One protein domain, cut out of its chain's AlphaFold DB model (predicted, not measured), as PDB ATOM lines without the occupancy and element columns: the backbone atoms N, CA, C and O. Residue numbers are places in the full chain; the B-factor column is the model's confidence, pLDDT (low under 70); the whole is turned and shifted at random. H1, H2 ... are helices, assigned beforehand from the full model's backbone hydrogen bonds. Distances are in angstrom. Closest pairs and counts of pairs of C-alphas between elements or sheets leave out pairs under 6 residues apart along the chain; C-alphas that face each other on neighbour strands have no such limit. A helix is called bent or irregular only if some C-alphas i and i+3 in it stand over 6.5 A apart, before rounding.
ATOM      1  N   ALA A   2       4.501  25.707  -2.742       69.25
ATOM      2  CA  ALA A   2       3.258  26.316  -3.252       69.25
ATOM      3  C   ALA A   2       3.416  27.771  -3.739       69.25
ATOM      4  O   ALA A   2       2.848  28.135  -4.753       69.25
ATOM      5  N   MET A   3       4.241  28.586  -3.070       83.50
ATOM      6  CA  MET A   3       4.523  29.951  -3.537       83.50
ATOM      7  C   MET A   3       5.344  30.003  -4.840       83.50
ATOM      8  O   MET A   3       5.283  31.004  -5.539       83.50
ATOM      9  N   ILE A   4       6.123  28.964  -5.170       89.06
ATOM     10  CA  ILE A   4       6.937  28.945  -6.401       89.06
ATOM     11  C   ILE A   4       5.987  28.831  -7.589       89.06
ATOM     12  O   ILE A   4       6.063  29.617  -8.523       89.06
ATOM     13  N   ASP A   5       5.032  27.909  -7.487       88.44
ATOM     14  CA  ASP A   5       3.938  27.749  -8.442       88.44
ATOM     15  C   ASP A   5       3.081  29.024  -8.550       88.44
ATOM     16  O   ASP A   5       2.923  29.567  -9.640       88.44
ATOM     17  N   GLN A   6       2.663  29.592  -7.405       89.25
ATOM     18  CA  GLN A   6       1.895  30.848  -7.346       89.25
ATOM     19  C   GLN A   6       2.529  31.992  -8.138       89.25
ATOM     20  O   GLN A   6       1.799  32.811  -8.676       89.25
ATOM     21  N   TYR A   7       3.856  32.081  -8.196       91.50
ATOM     22  CA  TYR A   7       4.546  33.202  -8.832       91.50
ATOM     23  C   TYR A   7       5.280  32.800 -10.120       91.50
ATOM     24  O   TYR A   7       6.327  33.357 -10.442       91.50
ATOM     25  N   GLY A   8       4.709  31.859 -10.883       88.38
ATOM     26  CA  GLY A   8       5.141  31.527 -12.249       88.38
ATOM     27  C   GLY A   8       6.323  30.553 -12.339       88.38
ATOM     28  O   GLY A   8       6.833  30.296 -13.426       88.38
ATOM     29  N   GLY A   9       6.757  29.979 -11.217       92.25
ATOM     30  CA  GLY A   9       7.849  29.007 -11.132       92.25
ATOM     31  C   GLY A   9       7.409  27.547 -11.283       92.25
ATOM     32  O   GLY A   9       8.152  26.648 -10.888       92.25
ATOM     33  N   LYS A  10       6.216  27.272 -11.827       92.44
ATOM     34  CA  LYS A  10       5.657  25.911 -11.955       92.44
ATOM     35  C   LYS A  10       6.623  24.928 -12.620       92.44
ATOM     36  O   LYS A  10       6.902  23.865 -12.072       92.44
ATOM     37  N   ALA A  11       7.191  25.304 -13.768       92.88
ATOM     38  CA  ALA A  11       8.121  24.455 -14.512       92.88
ATOM     39  C   ALA A  11       9.396  24.132 -13.709       92.88
ATOM     40  O   ALA A  11       9.846  22.987 -13.695       92.88
ATOM     41  N   GLU A  12       9.948  25.120 -12.998       93.38
ATOM     42  CA  GLU A  12      11.108  24.944 -12.118       93.38
ATOM     43  C   GLU A  12      10.778  24.002 -10.954       93.38
ATOM     44  O   GLU A  12      11.531  23.068 -10.675       93.38
ATOM     45  N   LEU A  13       9.623  24.203 -10.313       91.50
ATOM     46  CA  LEU A  13       9.149  23.348  -9.231       91.50
ATOM     47  C   LEU A  13       8.991  21.899  -9.698       91.50
ATOM     48  O   LEU A  13       9.499  20.987  -9.046       91.50
ATOM     49  N   CYS A  14       8.331  21.678 -10.836       91.31
ATOM     50  CA  CYS A  14       8.143  20.348 -11.406       91.31
ATOM     51  C   CYS A  14       9.477  19.688 -11.772       91.31
ATOM     52  O   CYS A  14       9.689  18.530 -11.418       91.31
ATOM     53  N   ALA A  15      10.394  20.412 -12.422       93.19
ATOM     54  CA  ALA A  15      11.716  19.892 -12.769       93.19
ATOM     55  C   ALA A  15      12.536  19.535 -11.518       93.19
ATOM     56  O   ALA A  15      13.132  18.459 -11.451       93.19
ATOM     57  N   GLY A  16      12.510  20.396 -10.497       91.12
ATOM     58  CA  GLY A  16      13.182  20.160  -9.223       91.12
ATOM     59  C   GLY A  16      12.642  18.924  -8.503       91.12
ATOM     60  O   GLY A  16      13.420  18.096  -8.035       91.12
ATOM     61  N   LEU A  17      11.319  18.744  -8.458       87.50
ATOM     62  CA  LEU A  17      10.696  17.566  -7.845       87.50
ATOM     63  C   LEU A  17      10.938  16.280  -8.653       87.50
ATOM     64  O   LEU A  17      11.157  15.228  -8.058       87.50
ATOM     65  N   ALA A  18      10.941  16.361  -9.987       89.81
ATOM     66  CA  ALA A  18      11.173  15.221 -10.876       89.81
ATOM     67  C   ALA A  18      12.643  14.771 -10.941       89.81
ATOM     68  O   ALA A  18      12.921  13.664 -11.396       89.81
ATOM     69  N   SER A  19      13.586  15.605 -10.489       87.38
ATOM     70  CA  SER A  19      15.019  15.274 -10.473       87.38
ATOM     71  C   SER A  19      15.391  14.166  -9.476       87.38
ATOM     72  O   SER A  19      16.468  13.578  -9.573       87.38
ATOM     73  N   LEU A  20      14.499  13.859  -8.527       87.12
ATOM     74  CA  LEU A  20      14.709  12.817  -7.533       87.12
ATOM     75  C   LEU A  20      14.407  11.418  -8.094       87.12
ATOM     76  O   LEU A  20      13.374  11.223  -8.740       87.12
ATOM     77  N   PRO A  21      15.229  10.400  -7.773       85.94
ATOM     78  CA  PRO A  21      14.864   9.008  -8.005       85.94
ATOM     79  C   PRO A  21      13.536   8.668  -7.318       85.94
ATOM     80  O   PRO A  21      13.271   9.110  -6.200       85.94
ATOM     81  N   SER A  22      12.725   7.804  -7.931       82.38
ATOM     82  CA  SER A  22      11.456   7.350  -7.338       82.38
ATOM     83  C   SER A  22      11.636   6.701  -5.956       82.38
ATOM     84  O   SER A  22      10.752   6.819  -5.109       82.38
ATOM     85  N   ALA A  23      12.801   6.088  -5.718       87.06
ATOM     86  CA  ALA A  23      13.210   5.459  -4.463       87.06
ATOM     87  C   ALA A  23      13.956   6.393  -3.486       87.06
ATOM     88  O   ALA A  23      14.530   5.900  -2.520       87.06
ATOM     89  N   ALA A  24      13.985   7.712  -3.724       87.62
ATOM     90  CA  ALA A  24      14.580   8.656  -2.778       87.62
ATOM     91  C   ALA A  24      13.921   8.516  -1.396       87.62
ATOM     92  O   ALA A  24      12.686   8.453  -1.297       87.62
ATOM     93  N   ASP A  25      14.751   8.471  -0.358       91.44
ATOM     94  CA  ASP A  25      14.319   8.485   1.033       91.44
ATOM     95  C   ASP A  25      13.822   9.880   1.450       91.44
ATOM     96  O   ASP A  25      13.895  10.857   0.695       91.44
ATOM     97  N   ASP A  26      13.256   9.966   2.651       88.38
ATOM     98  CA  ASP A  26      12.685  11.214   3.159       88.38
ATOM     99  C   ASP A  26      13.752  12.305   3.320       88.38
ATOM    100  O   ASP A  26      13.488  13.466   3.004       88.38
ATOM    101  N   GLU A  27      14.972  11.945   3.731       90.75
ATOM    102  CA  GLU A  27      16.087  12.890   3.847       90.75
ATOM    103  C   GLU A  27      16.455  13.495   2.488       90.75
ATOM    104  O   GLU A  27      16.538  14.719   2.366       90.75
ATOM    105  N   GLY A  28      16.588  12.673   1.444       91.19
ATOM    106  CA  GLY A  28      16.844  13.134   0.082       91.19
ATOM    107  C   GLY A  28      15.723  14.022  -0.461       91.19
ATOM    108  O   GLY A  28      15.992  15.053  -1.087       91.19
ATOM    109  N   ARG A  29      14.458  13.685  -0.173       88.50
ATOM    110  CA  ARG A  29      13.292  14.504  -0.558       88.50
ATOM    111  C   ARG A  29      13.299  15.867   0.128       88.50
ATOM    112  O   ARG A  29      13.094  16.885  -0.536       88.50
ATOM    113  N   ILE A  30      13.558  15.893   1.434       88.19
ATOM    114  CA  ILE A  30      13.635  17.123   2.232       88.19
ATOM    115  C   ILE A  30      14.809  17.984   1.764       88.19
ATOM    116  O   ILE A  30      14.630  19.184   1.549       88.19
ATOM    117  N   ALA A  31      15.983  17.387   1.551       90.25
ATOM    118  CA  ALA A  31      17.176  18.094   1.095       90.25
ATOM    119  C   ALA A  31      16.963  18.740  -0.282       90.25
ATOM    120  O   ALA A  31      17.290  19.914  -0.466       90.25
ATOM    121  N   ASN A  32      16.348  18.023  -1.226       91.50
ATOM    122  CA  ASN A  32      16.017  18.571  -2.539       91.50
ATOM    123  C   ASN A  32      15.006  19.722  -2.455       91.50
ATOM    124  O   ASN A  32      15.205  20.764  -3.077       91.50
ATOM    125  N   LEU A  33      13.950  19.577  -1.647       88.69
ATOM    126  CA  LEU A  33      12.980  20.653  -1.443       88.69
ATOM    127  C   LEU A  33      13.630  21.890  -0.799       88.69
ATOM    128  O   LEU A  33      13.366  23.014  -1.225       88.69
ATOM    129  N   ALA A  34      14.491  21.698   0.203       88.75
ATOM    130  CA  ALA A  34      15.226  22.780   0.854       88.75
ATOM    131  C   ALA A  34      16.183  23.488  -0.118       88.75
ATOM    132  O   ALA A  34      16.252  24.721  -0.125       88.75
ATOM    133  N   HIS A  35      16.873  22.721  -0.969       90.44
ATOM    134  CA  HIS A  35      17.726  23.252  -2.028       90.44
ATOM    135  C   HIS A  35      16.915  24.077  -3.033       90.44
ATOM    136  O   HIS A  35      17.270  25.224  -3.286       90.44
ATOM    137  N   LEU A  36      15.796  23.549  -3.536       91.31
ATOM    138  CA  LEU A  36      14.918  24.253  -4.473       91.31
ATOM    139  C   LEU A  36      14.393  25.575  -3.890       91.31
ATOM    140  O   LEU A  36      14.460  26.612  -4.540       91.31
ATOM    141  N   ILE A  37      13.911  25.561  -2.643       88.31
ATOM    142  CA  ILE A  37      13.432  26.777  -1.964       88.31
ATOM    143  C   ILE A  37      14.562  27.804  -1.824       88.31
ATOM    144  O   ILE A  37      14.348  28.989  -2.078       88.31
ATOM    145  N   SER A  38      15.758  27.356  -1.436       89.00
ATOM    146  CA  SER A  38      16.922  28.233  -1.267       89.00
ATOM    147  C   SER A  38      17.445  28.774  -2.596       89.00
ATOM    148  O   SER A  38      17.926  29.902  -2.638       89.00
ATOM    149  N   HIS A  39      17.357  27.986  -3.667       90.44
ATOM    150  CA  HIS A  39      17.716  28.399  -5.017       90.44
ATOM    151  C   HIS A  39      16.777  29.501  -5.517       90.44
ATOM    152  O   HIS A  39      17.250  30.548  -5.947       90.44
ATOM    153  N   HIS A  40      15.465  29.295  -5.382       90.31
ATOM    154  CA  HIS A  40      14.458  30.210  -5.911       90.31
ATOM    155  C   HIS A  40      14.342  31.514  -5.098       90.31
ATOM    156  O   HIS A  40      14.309  32.604  -5.662       90.31
ATOM    157  N   TYR A  41      14.301  31.430  -3.761       86.19
ATOM    158  CA  TYR A  41      14.062  32.593  -2.890       86.19
ATOM    159  C   TYR A  41      15.299  33.107  -2.144       86.19
ATOM    160  O   TYR A  41      15.231  34.110  -1.429       86.19
ATOM    161  N   GLY A  42      16.428  32.413  -2.260       86.62
ATOM    162  CA  GLY A  42      17.606  32.657  -1.439       86.62
ATOM    163  C   GLY A  42      17.544  31.959  -0.075       86.62
ATOM    164  O   GLY A  42      16.489  31.625   0.466       86.62
ATOM    165  N   THR A  43      18.716  31.778   0.533       82.25
ATOM    166  CA  THR A  43      18.895  31.001   1.774       82.25
ATOM    167  C   THR A  43      18.219  31.600   3.007       82.25
ATOM    168  O   THR A  43      18.019  30.906   3.999       82.25
ATOM    169  N   LYS A  44      17.851  32.886   2.968       76.69
ATOM    170  CA  LYS A  44      17.192  33.565   4.093       76.69
ATOM    171  C   LYS A  44      15.678  33.364   4.123       76.69
ATOM    172  O   LYS A  44      15.074  33.579   5.165       76.69
ATOM    173  N   PHE A  45      15.071  32.930   3.018       77.38
ATOM    174  CA  PHE A  45      13.623  32.751   2.923       77.38
ATOM    175  C   PHE A  45      13.085  31.716   3.915       77.38
ATOM    176  O   PHE A  45      12.054  31.922   4.548       77.38
ATOM    177  N   ALA A  46      13.812  30.610   4.090       74.19
ATOM    178  CA  ALA A  46      13.419  29.530   4.991       74.19
ATOM    179  C   ALA A  46      13.550  29.889   6.484       74.19
ATOM    180  O   ALA A  46      13.152  29.096   7.331       74.19
ATOM    181  N   ALA A  47      14.103  31.058   6.810       73.56
ATOM    182  CA  ALA A  47      14.332  31.488   8.183       73.56
ATOM    183  C   ALA A  47      13.222  32.425   8.719       73.56
ATOM    184  O   ALA A  47      13.385  33.024   9.782       73.56
TER     185      ALA A  47
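Overview. This is residues 2 to 47 of the 210 residues of the protein "Hypothetical protein" of Haptolina ericina (UniProt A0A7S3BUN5). A helical hairpin, in which H2 and the longer H3 run side by side in opposite ways, with the short helix H1 set at the open end of the hairpin, near the beginning of H2 and the end of H3. The link after H2 makes the closed end, where residues 22 to 27 stand free, and after H3 a tail of residues 42 to 47 turns off on the side away from H2. The printed part has 46 residues with three named helices, in the order H1, H2, H3, and no named strand; the class is all helix. It is compact, with a radius of gyration of the C-alphas of 10.8 A, and spans 29 by 23 by 13 A.

Along the chain. H1 takes residues 2 to 6 and begins at C-alpha 2, at (3.258, 26.316, -3.252); it is 6.3 A from first to last C-alpha. H2 takes residues 10 to 18, begins at C-alpha 10, at (5.657, 25.911, -11.955), and is 12.1 A long from first to last C-alpha. H3 takes residues 26 to 41 and is the longest helix, with 16 residues and 22.3 A from first to last C-alpha. It ends at C-alpha 41, at (14.062, 32.593, -2.890).

Arrangement. H1 and H2 only just touch, with 3 pairs of C-alphas within 8 A, and touch only at the corner by their link; their closest C-alphas, those of Ile 4 and Lys 10, are 6.5 A apart. H1 and H3 are close but not clearly touching, and their closest C-alphas, those of Ile 4 and His 40, are 7.6 A apart. H2 and H3 form a helical hairpin: they touch and run opposite ways at a shallow tilt of 26 degrees. Their closest C-alphas, those of Gly 16 and Leu 36, are 6.5 A apart, and H3 touches H2 with residues 32 to 36 alone. In H1, H2 and H3 every backbone O of residue i and N of residue i+4 are within hydrogen-bond range. No helix is bent or irregular.

Size, cuts and confidence. The two C-alphas farthest apart, those of Ala 23 and Lys 44, are 29.6 A apart, and the first and last printed C-alphas, those of Ala 2 and Ala 47, are 16.7 A apart. The printed part has no cut. The link from H1 to H2 is tight, with 3 residues, and the link from H2 to H3 is short, with 7 residues. The mean pLDDT of the printed part is 87.5, and residue 2 is the one printed residue under 70.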